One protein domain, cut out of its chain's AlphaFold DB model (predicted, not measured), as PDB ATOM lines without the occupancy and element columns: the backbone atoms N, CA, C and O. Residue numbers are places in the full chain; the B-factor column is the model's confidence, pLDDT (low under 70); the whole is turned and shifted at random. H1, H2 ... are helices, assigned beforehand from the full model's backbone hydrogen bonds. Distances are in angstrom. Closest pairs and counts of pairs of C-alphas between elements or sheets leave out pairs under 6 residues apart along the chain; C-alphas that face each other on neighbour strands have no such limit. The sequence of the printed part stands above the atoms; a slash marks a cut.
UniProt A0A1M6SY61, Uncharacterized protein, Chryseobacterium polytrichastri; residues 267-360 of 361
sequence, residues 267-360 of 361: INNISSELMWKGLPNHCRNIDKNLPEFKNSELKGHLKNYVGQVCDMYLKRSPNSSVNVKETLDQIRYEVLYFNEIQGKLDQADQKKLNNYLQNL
ATOM      1  N   ILE A 267     179.450 141.762 185.106       80.62
ATOM      2  CA  ILE A 267     178.517 141.991 186.213       80.62
ATOM      3  C   ILE A 267     177.772 140.730 186.664       80.62
ATOM      4  O   ILE A 267     177.402 140.625 187.833       80.62
ATOM      5  N   ASN A 268     177.619 139.731 185.790       80.12
ATOM      6  CA  ASN A 268     176.987 138.459 186.148       80.12
ATOM      7  C   ASN A 268     177.883 137.582 187.044       80.12
ATOM      8  O   ASN A 268     177.384 136.656 187.676       80.12
ATOM      9  N   ASN A 269     179.186 137.877 187.124       74.75
ATOM     10  CA  ASN A 269     180.189 137.074 187.833       74.75
ATOM     11  C   ASN A 269     180.796 137.798 189.052       74.75
ATOM     12  O   ASN A 269     181.881 137.446 189.520       74.75
ATOM     13  N   ILE A 270     180.111 138.814 189.589       75.31
ATOM     14  CA  ILE A 270     180.546 139.511 190.805       75.31
ATOM     15  C   ILE A 270     180.297 138.630 192.034       75.31
ATOM     16  O   ILE A 270     179.155 138.386 192.416       75.31
ATOM     17  N   SER A 271     181.370 138.229 192.717       69.00
ATOM     18  CA  SER A 271     181.308 137.423 193.945       69.00
ATOM     19  C   SER A 271     181.311 138.238 195.247       69.00
ATOM     20  O   SER A 271     181.102 137.675 196.318       69.00
ATOM     21  N   SER A 272     181.548 139.556 195.186       73.06
ATOM     22  CA  SER A 272     181.743 140.415 196.366       73.06
ATOM     23  C   SER A 272     180.660 141.485 196.517       73.06
ATOM     24  O   SER A 272     180.454 142.316 195.631       73.06
ATOM     25  N   GLU A 273     180.025 141.543 197.689       77.44
ATOM     26  CA  GLU A 273     179.046 142.583 198.043       77.44
ATOM     27  C   GLU A 273     179.658 143.997 198.065       77.44
ATOM     28  O   GLU A 273     178.980 144.989 197.793       77.44
ATOM     29  N   LEU A 274     180.966 144.107 198.322       76.44
ATOM     30  CA  LEU A 274     181.682 145.384 198.271       76.44
ATOM     31  C   LEU A 274     181.782 145.930 196.843       76.44
ATOM     32  O   LEU A 274     181.672 147.139 196.656       76.44
ATOM     33  N   MET A 275     181.926 145.062 195.836       74.75
ATOM     34  CA  MET A 275     181.931 145.488 194.431       74.75
ATOM     35  C   MET A 275     180.571 146.063 194.030       74.75
ATOM     36  O   MET A 275     180.515 147.105 193.383       74.75
ATOM     37  N   TRP A 276     179.478 145.468 194.513       83.62
ATOM     38  CA  TRP A 276     178.125 145.978 194.278       83.62
ATOM     39  C   TRP A 276     177.883 147.386 194.840       83.62
ATOM     40  O   TRP A 276     176.983 148.075 194.364       83.62
ATOM     41  N   LYS A 277     178.637 147.839 195.853       83.56
ATOM     42  CA  LYS A 277     178.535 149.216 196.385       83.56
ATOM     43  C   LYS A 277     179.161 150.264 195.462       83.56
ATOM     44  O   LYS A 277     178.811 151.432 195.566       83.56
ATOM     45  N   GLY A 278     180.084 149.856 194.591       79.12
ATOM     46  CA  GLY A 278     180.747 150.740 193.632       79.12
ATOM     47  C   GLY A 278     180.007 150.897 192.302       79.12
ATOM     48  O   GLY A 278     180.504 151.606 191.431       79.12
ATOM     49  N   LEU A 279     178.863 150.227 192.134       86.56
ATOM     50  CA  LEU A 279     178.079 150.232 190.901       86.56
ATOM     51  C   LEU A 279     176.855 151.153 191.010       86.56
ATOM     52  O   LEU A 279     176.248 151.215 192.084       86.56
ATOM     53  N   PRO A 280     176.439 151.797 189.902       87.44
ATOM     54  CA  PRO A 280     175.152 152.478 189.821       87.44
ATOM     55  C   PRO A 280     173.978 151.566 190.193       87.44
ATOM     56  O   PRO A 280     174.007 150.351 189.970       87.44
ATOM     57  N   ASN A 281     172.898 152.154 190.708       85.62
ATOM     58  CA  ASN A 281     171.722 151.387 191.129       85.62
ATOM     59  C   ASN A 281     171.078 150.616 189.970       85.62
ATOM     60  O   ASN A 281     170.636 149.484 190.167       85.62
ATOM     61  N   HIS A 282     171.081 151.185 188.759       84.69
ATOM     62  CA  HIS A 282     170.514 150.546 187.570       84.69
ATOM     63  C   HIS A 282     171.219 149.226 187.200       84.69
ATOM     64  O   HIS A 282     170.604 148.350 186.591       84.69
ATOM     65  N   CYS A 283     172.473 149.044 187.626       88.06
ATOM     66  CA  CYS A 283     173.237 147.816 187.423       88.06
ATOM     67  C   CYS A 283     172.755 146.655 188.312       88.06
ATOM     68  O   CYS A 283     173.001 145.488 188.006       88.06
ATOM     69  N   ARG A 284     172.030 146.937 189.404       83.81
ATOM     70  CA  ARG A 284     171.424 145.907 190.258       83.81
ATOM     71  C   ARG A 284     170.100 145.453 189.640       83.81
ATOM     72  O   ARG A 284     169.098 146.157 189.718       83.81
ATOM     73  N   ASN A 285     170.075 144.236 189.097       79.00
ATOM     74  CA  ASN A 285     168.913 143.625 188.427       79.00
ATOM     75  C   ASN A 285     168.535 144.273 187.083       79.00
ATOM     76  O   ASN A 285     167.365 144.592 186.861       79.00
ATOM     77  N   ILE A 286     169.505 144.393 186.172       84.69
ATOM     78  CA  ILE A 286     169.305 144.883 184.793       84.69
ATOM     79  C   ILE A 286     168.046 144.262 184.163       84.69
ATOM     80  O   ILE A 286     167.180 144.981 183.682       84.69
ATOM     81  N   ASP A 287     167.880 142.942 184.280       79.94
ATOM     82  CA  ASP A 287     166.750 142.204 183.698       79.94
ATOM     83  C   ASP A 287     165.360 142.666 184.155       79.94
ATOM     84  O   ASP A 287     164.410 142.595 183.379       79.94
ATOM     85  N   LYS A 288     165.223 143.137 185.400       81.38
ATOM     86  CA  LYS A 288     163.924 143.550 185.957       81.38
ATOM     87  C   LYS A 288     163.529 144.968 185.561       81.38
ATOM     88  O   LYS A 288     162.348 145.294 185.595       81.38
ATOM     89  N   ASN A 289     164.506 145.796 185.206       82.12
ATOM     90  CA  ASN A 289     164.301 147.221 184.969       82.12
ATOM     91  C   ASN A 289     164.157 147.559 183.477       82.12
ATOM     92  O   ASN A 289     163.873 148.705 183.140       82.12
ATOM     93  N   LEU A 290     164.357 146.589 182.580       88.69
ATOM     94  CA  LEU A 290     164.261 146.813 181.138       88.69
ATOM     95  C   LEU A 290     162.802 146.994 180.687       88.69
ATOM     96  O   LEU A 290     161.948 146.182 181.049       88.69
ATOM     97  N   PRO A 291     162.502 147.999 179.842       89.81
ATOM     98  CA  PRO A 291     161.184 148.144 179.242       89.81
ATOM     99  C   PRO A 291     160.844 146.963 178.329       89.81
ATOM    100  O   PRO A 291     161.713 146.387 177.670       89.81
ATOM    101  N   GLU A 292     159.553 146.654 178.229       91.12
ATOM    102  CA  GLU A 292     159.052 145.743 177.203       91.12
ATOM    103  C   GLU A 292     158.815 146.496 175.892       91.12
ATOM    104  O   GLU A 292     158.151 147.544 175.858       91.12
ATOM    105  N   PHE A 293     159.327 145.926 174.805       90.81
ATOM    106  CA  PHE A 293     159.225 146.458 173.451       90.81
ATOM    107  C   PHE A 293     158.458 145.480 172.565       90.81
ATOM    108  O   PHE A 293     158.512 144.268 172.770       90.81
ATOM    109  N   LYS A 294     157.767 145.997 171.549       88.38
ATOM    110  CA  LYS A 294     157.153 145.163 170.508       88.38
ATOM    111  C   LYS A 294     158.212 144.532 169.611       88.38
ATOM    112  O   LYS A 294     158.035 143.410 169.149       88.38
ATOM    113  N   ASN A 295     159.315 145.244 169.369       84.88
ATOM    114  CA  ASN A 295     160.484 144.669 168.716       84.88
ATOM    115  C   ASN A 295     161.192 143.713 169.695       84.88
ATOM    116  O   ASN A 295     161.813 144.153 170.664       84.88
ATOM    117  N   SER A 296     161.110 142.410 169.415       79.38
ATOM    118  CA  SER A 296     161.654 141.346 170.267       79.38
ATOM    119  C   SER A 296     163.177 141.384 170.409       79.38
ATOM    120  O   SER A 296     163.715 140.883 171.393       79.38
ATOM    121  N   GLU A 297     163.892 141.981 169.453       85.69
ATOM    122  CA  GLU A 297     165.353 142.072 169.484       85.69
ATOM    123  C   GLU A 297     165.844 143.270 170.302       85.69
ATOM    124  O   GLU A 297     166.893 143.174 170.948       85.69
ATOM    125  N   LEU A 298     165.077 144.369 170.331       89.75
ATOM    126  CA  LEU A 298     165.447 145.629 170.988       89.75
ATOM    127  C   LEU A 298     165.737 145.453 172.481       89.75
ATOM    128  O   LEU A 298     166.708 146.017 172.981       89.75
ATOM    129  N   LYS A 299     164.956 144.626 173.183       89.12
ATOM    130  CA  LYS A 299     165.187 144.337 174.605       89.12
ATOM    131  C   LYS A 299     166.556 143.696 174.849       89.12
ATOM    132  O   LYS A 299     167.238 144.056 175.802       89.12
ATOM    133  N   GLY A 300     166.974 142.778 173.974       87.94
ATOM    134  CA  GLY A 300     168.278 142.118 174.069       87.94
ATOM    135  C   GLY A 300     169.442 143.074 173.808       87.94
ATOM    136  O   GLY A 300     170.428 143.045 174.534       87.94
ATOM    137  N   HIS A 301     169.303 143.960 172.819       89.56
ATOM    138  CA  HIS A 301     170.293 145.008 172.544       89.56
ATOM    139  C   HIS A 301     170.396 146.021 173.693       89.56
ATOM    140  O   HIS A 301     171.490 146.384 174.122       89.56
ATOM    141  N   LEU A 302     169.259 146.411 174.278       91.31
ATOM    142  CA  LEU A 302     169.246 147.295 175.441       91.31
ATOM    143  C   LEU A 302     169.876 146.640 176.675       91.31
ATOM    144  O   LEU A 302     170.690 147.273 177.343       91.31
ATOM    145  N   LYS A 303     169.568 145.364 176.941       90.00
ATOM    146  CA  LYS A 303     170.207 144.585 178.013       90.00
ATOM    147  C   LYS A 303     171.725 144.572 177.865       90.00
ATOM    148  O   LYS A 303     172.432 144.839 178.834       90.00
ATOM    149  N   ASN A 304     172.207 144.275 176.661       88.44
ATOM    150  CA  ASN A 304     173.630 144.270 176.357       88.44
ATOM    151  C   ASN A 304     174.275 145.612 176.633       88.44
ATOM    152  O   ASN A 304     175.261 145.673 177.355       88.44
ATOM    153  N   TYR A 305     173.711 146.677 176.068       91.06
ATOM    154  CA  TYR A 305     174.248 148.018 176.221       91.06
ATOM    155  C   TYR A 305     174.418 148.382 177.698       91.06
ATOM    156  O   TYR A 305     175.517 148.732 178.122       91.06
ATOM    157  N   VAL A 306     173.358 148.219 178.496       91.31
ATOM    158  CA  VAL A 306     173.381 148.523 179.935       91.31
ATOM    159  C   VAL A 306     174.390 147.647 180.666       91.31
ATOM    160  O   VAL A 306     175.161 148.142 181.479       91.31
ATOM    161  N   GLY A 307     174.424 146.354 180.351       89.81
ATOM    162  CA  GLY A 307     175.380 145.420 180.926       89.81
ATOM    163  C   GLY A 307     176.832 145.819 180.688       89.81
ATOM    164  O   GLY A 307     177.617 145.849 181.628       89.81
ATOM    165  N   GLN A 308     177.174 146.182 179.453       88.62
ATOM    166  CA  GLN A 308     178.530 146.591 179.085       88.62
ATOM    167  C   GLN A 308     178.908 147.932 179.732       88.62
ATOM    168  O   GLN A 308     180.038 148.116 180.183       88.62
ATOM    169  N   VAL A 309     177.956 148.866 179.845       90.62
ATOM    170  CA  VAL A 309     178.138 150.107 180.617       90.62
ATOM    171  C   VAL A 309     178.424 149.785 182.088       90.62
ATOM    172  O   VAL A 309     179.371 150.322 182.660       90.62
ATOM    173  N   CYS A 310     177.681 148.856 182.688       88.88
ATOM    174  CA  CYS A 310     177.906 148.397 184.058       88.88
ATOM    175  C   CYS A 310     179.260 147.692 184.246       88.88
ATOM    176  O   CYS A 310     179.939 147.926 185.248       88.88
ATOM    177  N   ASP A 311     179.696 146.889 183.274       88.19
ATOM    178  CA  ASP A 311     181.012 146.242 183.284       88.19
ATOM    179  C   ASP A 311     182.143 147.274 183.322       88.19
ATOM    180  O   ASP A 311     183.123 147.102 184.047       88.19
ATOM    181  N   MET A 312     181.996 148.410 182.638       88.19
ATOM    182  CA  MET A 312     182.994 149.482 182.693       88.19
ATOM    183  C   MET A 312     183.185 150.056 184.105       88.19
ATOM    184  O   MET A 312     184.315 150.390 184.469       88.19
ATOM    185  N   TYR A 313     182.144 150.112 184.944       86.62
ATOM    186  CA  TYR A 313     182.293 150.541 186.344       86.62
ATOM    187  C   TYR A 313     183.096 149.538 187.181       86.62
ATOM    188  O   TYR A 313     183.827 149.940 188.093       86.62
ATOM    189  N   LEU A 314     183.053 148.245 186.835       82.88
ATOM    190  CA  LEU A 314     183.872 147.227 187.494       82.88
ATOM    191  C   LEU A 314     185.362 147.426 187.248       82.88
ATOM    192  O   LEU A 314     186.157 146.968 188.068       82.88
ATOM    193  N   LYS A 315     185.767 148.161 186.201       77.38
ATOM    194  CA  LYS A 315     187.185 148.426 185.930       77.38
ATOM    195  C   LYS A 315     187.888 149.196 187.051       77.38
ATOM    196  O   LYS A 315     189.107 149.115 187.185       77.38
ATOM    197  N   ARG A 316     187.136 149.908 187.896       68.12
ATOM    198  CA  ARG A 316     187.680 150.580 189.086       68.12
ATOM    199  C   ARG A 316     188.198 149.590 190.138       68.12
ATOM    200  O   ARG A 316     188.967 149.979 191.014       68.12
ATOM    201  N   SER A 317     187.802 148.321 190.047       66.31
ATOM    202  CA  SER A 317     188.377 147.241 190.839       66.31
ATOM    203  C   SER A 317     189.748 146.836 190.276       66.31
ATOM    204  O   SER A 317     189.834 146.497 189.092       66.31
ATOM    205  N   PRO A 318     190.810 146.781 191.102       54.78
ATOM    206  CA  PRO A 318     192.141 146.353 190.659       54.78
ATOM    207  C   PRO A 318     192.172 144.919 190.097       54.78
ATOM    208  O   PRO A 318     193.075 144.594 189.334       54.78
ATOM    209  N   ASN A 319     191.155 144.101 190.394       56.88
ATOM    210  CA  ASN A 319     191.036 142.709 189.947       56.88
ATOM    211  C   ASN A 319     189.878 142.492 188.952       56.88
ATOM    212  O   ASN A 319     189.337 141.392 188.867       56.88
ATOM    213  N   SER A 320     189.426 143.531 188.240       65.88
ATOM    214  CA  SER A 320     188.351 143.366 187.254       65.88
ATOM    215  C   SER A 320     188.809 142.490 186.083       65.88
ATOM    216  O   SER A 320     189.824 142.804 185.458       65.88
ATOM    217  N   SER A 321     188.012 141.495 185.697       65.69
ATOM    218  CA  SER A 321     188.207 140.712 184.466       65.69
ATOM    219  C   SER A 321     187.708 141.429 183.199       65.69
ATOM    220  O   SER A 321     187.555 140.803 182.156       65.69
ATOM    221  N   VAL A 322     187.400 142.727 183.286       76.69
ATOM    222  CA  VAL A 322     186.780 143.504 182.204       76.69
ATOM    223  C   VAL A 322     187.805 143.792 181.110       76.69
ATOM    224  O   VAL A 322     188.783 144.517 181.334       76.69
ATOM    225  N   ASN A 323     187.555 143.272 179.908       75.81
ATOM    226  CA  ASN A 323     188.304 143.641 178.713       75.81
ATOM    227  C   ASN A 323     187.799 144.987 178.178       75.81
ATOM    228  O   ASN A 323     186.786 145.061 177.482       75.81
ATOM    229  N   VAL A 324     188.512 146.069 178.501       80.81
ATOM    230  CA  VAL A 324     188.091 147.446 178.189       80.81
ATOM    231  C   VAL A 324     187.899 147.677 176.687       80.81
ATOM    232  O   VAL A 324     186.920 148.310 176.301       80.81
ATOM    233  N   LYS A 325     188.790 147.166 175.824       80.38
ATOM    234  CA  LYS A 325     188.669 147.377 174.371       80.38
ATOM    235  C   LYS A 325     187.391 146.734 173.839       80.38
ATOM    236  O   LYS A 325     186.617 147.392 173.155       80.38
ATOM    237  N   GLU A 326     187.176 145.462 174.158       76.38
ATOM    238  CA  GLU A 326     186.014 144.718 173.665       76.38
ATOM    239  C   GLU A 326     184.710 145.261 174.237       76.38
ATOM    240  O   GLU A 326     183.751 145.431 173.492       76.38
ATOM    241  N   THR A 327     184.699 145.629 175.520       82.75
ATOM    242  CA  THR A 327     183.550 146.280 176.166       82.75
ATOM    243  C   THR A 327     183.194 147.588 175.449       82.75
ATOM    244  O   THR A 327     182.033 147.830 175.123       82.75
ATOM    245  N   LEU A 328     184.189 148.418 175.108       85.19
ATOM    246  CA  LEU A 328     183.977 149.652 174.341       85.19
ATOM    247  C   LEU A 328     183.505 149.387 172.904       85.19
ATOM    248  O   LEU A 328     182.622 150.092 172.412       85.19
ATOM    249  N   ASP A 329     184.065 148.382 172.230       83.06
ATOM    250  CA  ASP A 329     183.631 147.972 170.892       83.06
ATOM    251  C   ASP A 329     182.175 147.457 170.919       83.06
ATOM    252  O   ASP A 329     181.408 147.744 169.998       83.06
ATOM    253  N   GLN A 330     181.758 146.787 171.999       82.62
ATOM    254  CA  GLN A 330     180.372 146.367 172.224       82.62
ATOM    255  C   GLN A 330     179.424 147.530 172.475       82.62
ATOM    256  O   GLN A 330     178.396 147.627 171.811       82.62
ATOM    257  N   ILE A 331     179.786 148.463 173.355       88.88
ATOM    258  CA  ILE A 331     178.995 149.680 173.578       88.88
ATOM    259  C   ILE A 331     178.788 150.424 172.250       88.88
ATOM    260  O   ILE A 331     177.676 150.843 171.936       88.88
ATOM    261  N   ARG A 332     179.840 150.543 171.429       86.81
ATOM    262  CA  ARG A 332     179.763 151.169 170.098       86.81
ATOM    263  C   ARG A 332     178.841 150.421 169.143       86.81
ATOM    264  O   ARG A 332     178.078 151.065 168.426       86.81
ATOM    265  N   TYR A 333     178.916 149.093 169.121       86.12
ATOM    266  CA  TYR A 333     178.030 148.259 168.314       86.12
ATOM    267  C   TYR A 333     176.556 148.476 168.691       86.12
ATOM    268  O   TYR A 333     175.735 148.740 167.813       86.12
ATOM    269  N   GLU A 334     176.231 148.466 169.986       88.62
ATOM    270  CA  GLU A 334     174.854 148.655 170.460       88.62
ATOM    271  C   GLU A 334     174.326 150.072 170.177       88.62
ATOM    272  O   GLU A 334     173.189 150.237 169.739       88.62
ATOM    273  N   VAL A 335     175.164 151.105 170.329       90.50
ATOM    274  CA  VAL A 335     174.798 152.488 169.964       90.50
ATOM    275  C   VAL A 335     174.464 152.607 168.475       90.50
ATOM    276  O   VAL A 335     173.513 153.297 168.106       90.50
ATOM    277  N   LEU A 336     175.213 151.928 167.605       88.12
ATOM    278  CA  LEU A 336     174.917 151.921 166.172       88.12
ATOM    279  C   LEU A 336     173.613 151.195 165.864       88.12
ATOM    280  O   LEU A 336     172.813 151.719 165.091       88.12
ATOM    281  N   TYR A 337     173.358 150.060 166.518       89.38
ATOM    282  CA  TYR A 337     172.068 149.382 166.418       89.38
ATOM    283  C   TYR A 337     170.913 150.311 166.827       89.38
ATOM    284  O   TYR A 337     169.922 150.409 166.100       89.38
ATOM    285  N   PHE A 338     171.040 151.051 167.939       91.44
ATOM    286  CA  PHE A 338     170.006 152.001 168.357       91.44
ATOM    287  C   PHE A 338     169.778 153.097 167.319       91.44
ATOM    288  O   PHE A 338     168.629 153.363 166.979       91.44
ATOM    289  N   ASN A 339     170.839 153.673 166.755       89.69
ATOM    290  CA  ASN A 339     170.719 154.681 165.700       89.69
ATOM    291  C   ASN A 339     170.020 154.131 164.443       89.69
ATOM    292  O   ASN A 339     169.209 154.822 163.829       89.69
ATOM    293  N   GLU A 340     170.303 152.882 164.065       89.50
ATOM    294  CA  GLU A 340     169.701 152.233 162.895       89.50
ATOM    295  C   GLU A 340     168.231 151.845 163.104       89.50
ATOM    296  O   GLU A 340     167.434 151.893 162.158       89.50
ATOM    297  N   ILE A 341     167.864 151.428 164.320       89.81
ATOM    298  CA  ILE A 341     166.507 150.975 164.631       89.81
ATOM    299  C   ILE A 341     165.587 152.130 165.034       89.81
ATOM    300  O   ILE A 341     164.383 152.013 164.837       89.81
ATOM    301  N   GLN A 342     166.108 153.259 165.533       85.81
ATOM    302  CA  GLN A 342     165.304 154.353 166.100       85.81
ATOM    303  C   GLN A 342     164.235 154.887 165.135       85.81
ATOM    304  O   GLN A 342     163.108 155.124 165.555       85.81
ATOM    305  N   GLY A 343     164.559 155.020 163.844       86.00
ATOM    306  CA  GLY A 343     163.607 155.451 162.809       86.00
ATOM    307  C   GLY A 343     162.614 154.373 162.352       86.00
ATOM    308  O   GLY A 343     161.723 154.660 161.560       86.00
ATOM    309  N   LYS A 344     162.780 153.131 162.820       90.12
ATOM    310  CA  LYS A 344     161.943 151.964 162.493       90.12
ATOM    311  C   LYS A 344     161.035 151.545 163.653       90.12
ATOM    312  O   LYS A 344     160.182 150.681 163.468       90.12
ATOM    313  N   LEU A 345     161.237 152.107 164.847       92.44
ATOM    314  CA  LEU A 345     160.380 151.868 166.005       92.44
ATOM    315  C   LEU A 345     159.085 152.670 165.886       92.44
ATOM    316  O   LEU A 345     159.057 153.752 165.301       92.44
ATOM    317  N   ASP A 346     158.012 152.155 166.485       92.12
ATOM    318  CA  ASP A 346     156.820 152.969 166.679       92.12
ATOM    319  C   ASP A 346     157.068 154.059 167.739       92.12
ATOM    320  O   ASP A 346     158.002 153.993 168.543       92.12
ATOM    321  N   GLN A 347     156.213 155.082 167.750       92.56
ATOM    322  CA  GLN A 347     156.368 156.236 168.638       92.56
ATOM    323  C   GLN A 347     156.370 155.846 170.131       92.56
ATOM    324  O   GLN A 347     156.996 156.523 170.951       92.56
ATOM    325  N   ALA A 348     155.683 154.760 170.501       92.62
ATOM    326  CA  ALA A 348     155.602 154.303 171.883       92.62
ATOM    327  C   ALA A 348     156.916 153.651 172.334       92.62
ATOM    328  O   ALA A 348     157.445 154.005 173.388       92.62
ATOM    329  N   ASP A 349     157.469 152.743 171.532       93.25
ATOM    330  CA  ASP A 349     158.738 152.076 171.817       93.25
ATOM    331  C   ASP A 349     159.925 153.036 171.696       93.25
ATOM    332  O   ASP A 349     160.837 152.980 172.522       93.25
ATOM    333  N   GLN A 350     159.880 153.989 170.761       92.75
ATOM    334  CA  GLN A 350     160.869 155.062 170.678       92.75
ATOM    335  C   GLN A 350     160.878 155.912 171.958       92.75
ATOM    336  O   GLN A 350     161.943 156.201 172.506       92.75
ATOM    337  N   LYS A 351     159.697 156.272 172.483       93.50
ATOM    338  CA  LYS A 351     159.581 157.016 173.745       93.50
ATOM    339  C   LYS A 351     160.111 156.208 174.929       93.50
ATOM    340  O   LYS A 351     160.830 156.772 175.747       93.50
ATOM    341  N   LYS A 352     159.798 154.909 175.020       94.06
ATOM    342  CA  LYS A 352     160.327 154.022 176.074       94.06
ATOM    343  C   LYS A 352     161.850 153.933 176.028       94.06
ATOM    344  O   LYS A 352     162.482 154.082 177.067       94.06
ATOM    345  N   LEU A 353     162.421 153.715 174.839       92.94
ATOM    346  CA  LEU A 353     163.866 153.606 174.649       92.94
ATOM    347  C   LEU A 353     164.567 154.907 175.053       92.94
ATOM    348  O   LEU A 353     165.481 154.876 175.869       92.94
ATOM    349  N   ASN A 354     164.092 156.048 174.545       91.69
ATOM    350  CA  ASN A 354     164.667 157.354 174.867       91.69
ATOM    351  C   ASN A 354     164.562 157.668 176.365       91.69
ATOM    352  O   ASN A 354     165.554 158.072 176.962       91.69
ATOM    353  N   ASN A 355     163.395 157.443 176.985       92.06
ATOM    354  CA  ASN A 355     163.235 157.648 178.426       92.06
ATOM    355  C   ASN A 355     164.184 156.757 179.222       92.06
ATOM    356  O   ASN A 355     164.779 157.218 180.186       92.06
ATOM    357  N   TYR A 356     164.309 155.485 178.853       91.31
ATOM    358  CA  TYR A 356     165.185 154.578 179.576       91.31
ATOM    359  C   TYR A 356     166.650 155.019 179.469       91.31
ATOM    360  O   TYR A 356     167.318 155.140 180.487       91.31
ATOM    361  N   LEU A 357     167.122 155.342 178.260       89.31
ATOM    362  CA  LEU A 357     168.498 155.794 178.037       89.31
ATOM    363  C   LEU A 357     168.815 157.129 178.730       89.31
ATOM    364  O   LEU A 357     169.924 157.305 179.216       89.31
ATOM    365  N   GLN A 358     167.854 158.056 178.802       88.25
ATOM    366  CA  GLN A 358     168.019 159.345 179.490       88.25
ATOM    367  C   GLN A 358     168.041 159.232 181.019       88.25
ATOM    368  O   GLN A 358     168.540 160.139 181.675       88.25
ATOM    369  N   ASN A 359     167.482 158.154 181.574       84.31
ATOM    370  CA  ASN A 359     167.391 157.920 183.018       84.31
ATOM    371  C   ASN A 359     168.328 156.796 183.498       84.31
ATOM    372  O   ASN A 359     168.172 156.298 184.614       84.31
ATOM    373  N   LEU A 360     169.280 156.364 182.663       79.69
ATOM    374  CA  LEU A 360     170.428 155.587 183.123       79.69
ATOM    375  C   LEU A 360     171.327 156.542 183.917       79.69
ATOM    376  O   LEU A 360     172.024 157.348 183.310       79.69
TER     377      LEU A 360
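AT A GLANCE: This is residues 267 to 360 of the 361 residues of an uncharacterized protein of Chryseobacterium polytrichastri (UniProt A0A1M6SY61). A helical hairpin of two long helices, H3 and H4, forms the core; H5 folds back after H4, short H2 packs on H3, and short H1 sits by the last residues of H3. The printed part has 94 residues with five named helices, H1 to H5 in order, and no named strand: all helix. It is compact, radius of gyration of the C-alphas 14.1 A, yet elongated, 43 by 25 by 20 A.

HOW THE PARTS SIT: H1, residues 273 to 277, is close to but not clearly touching H3, residues 298 to 314; the closest C-alphas, Met 275 and Leu 314, are 7.4 A apart. H2, residues 286 to 289, touches H3 at residues 303 to 307 alone, closest C-alphas Ile 286 and Lys 303, 6.8 A. H4, residues 324 to 342, touches H3 as a hairpin, opposite ways at a shallow tilt of 29 degrees, closest C-alphas Tyr 305 and Ile 331, 5.7 A. H5, residues 347 to 358, is near H3. Every O i to N i+4 pair is within hydrogen-bond range in H1, H4 and H5, and 11 of 13 in H3; H2 is too short.

IN THESE COORDINATES: From first to last C-alpha, H3 measures 24.8 A and H4 26.7 A. H1 begins at C-alpha 273 (179.046, 142.583, 198.043); H5 ends at C-alpha 358 (168.019, 159.345, 179.490).

THE WHOLE: The printed part has no cut and no long link. The farthest C-alphas, Pro 318 and Asp 346, are 43.2 A apart. pLDDT is under 70 at residues 271 and 316 to 321.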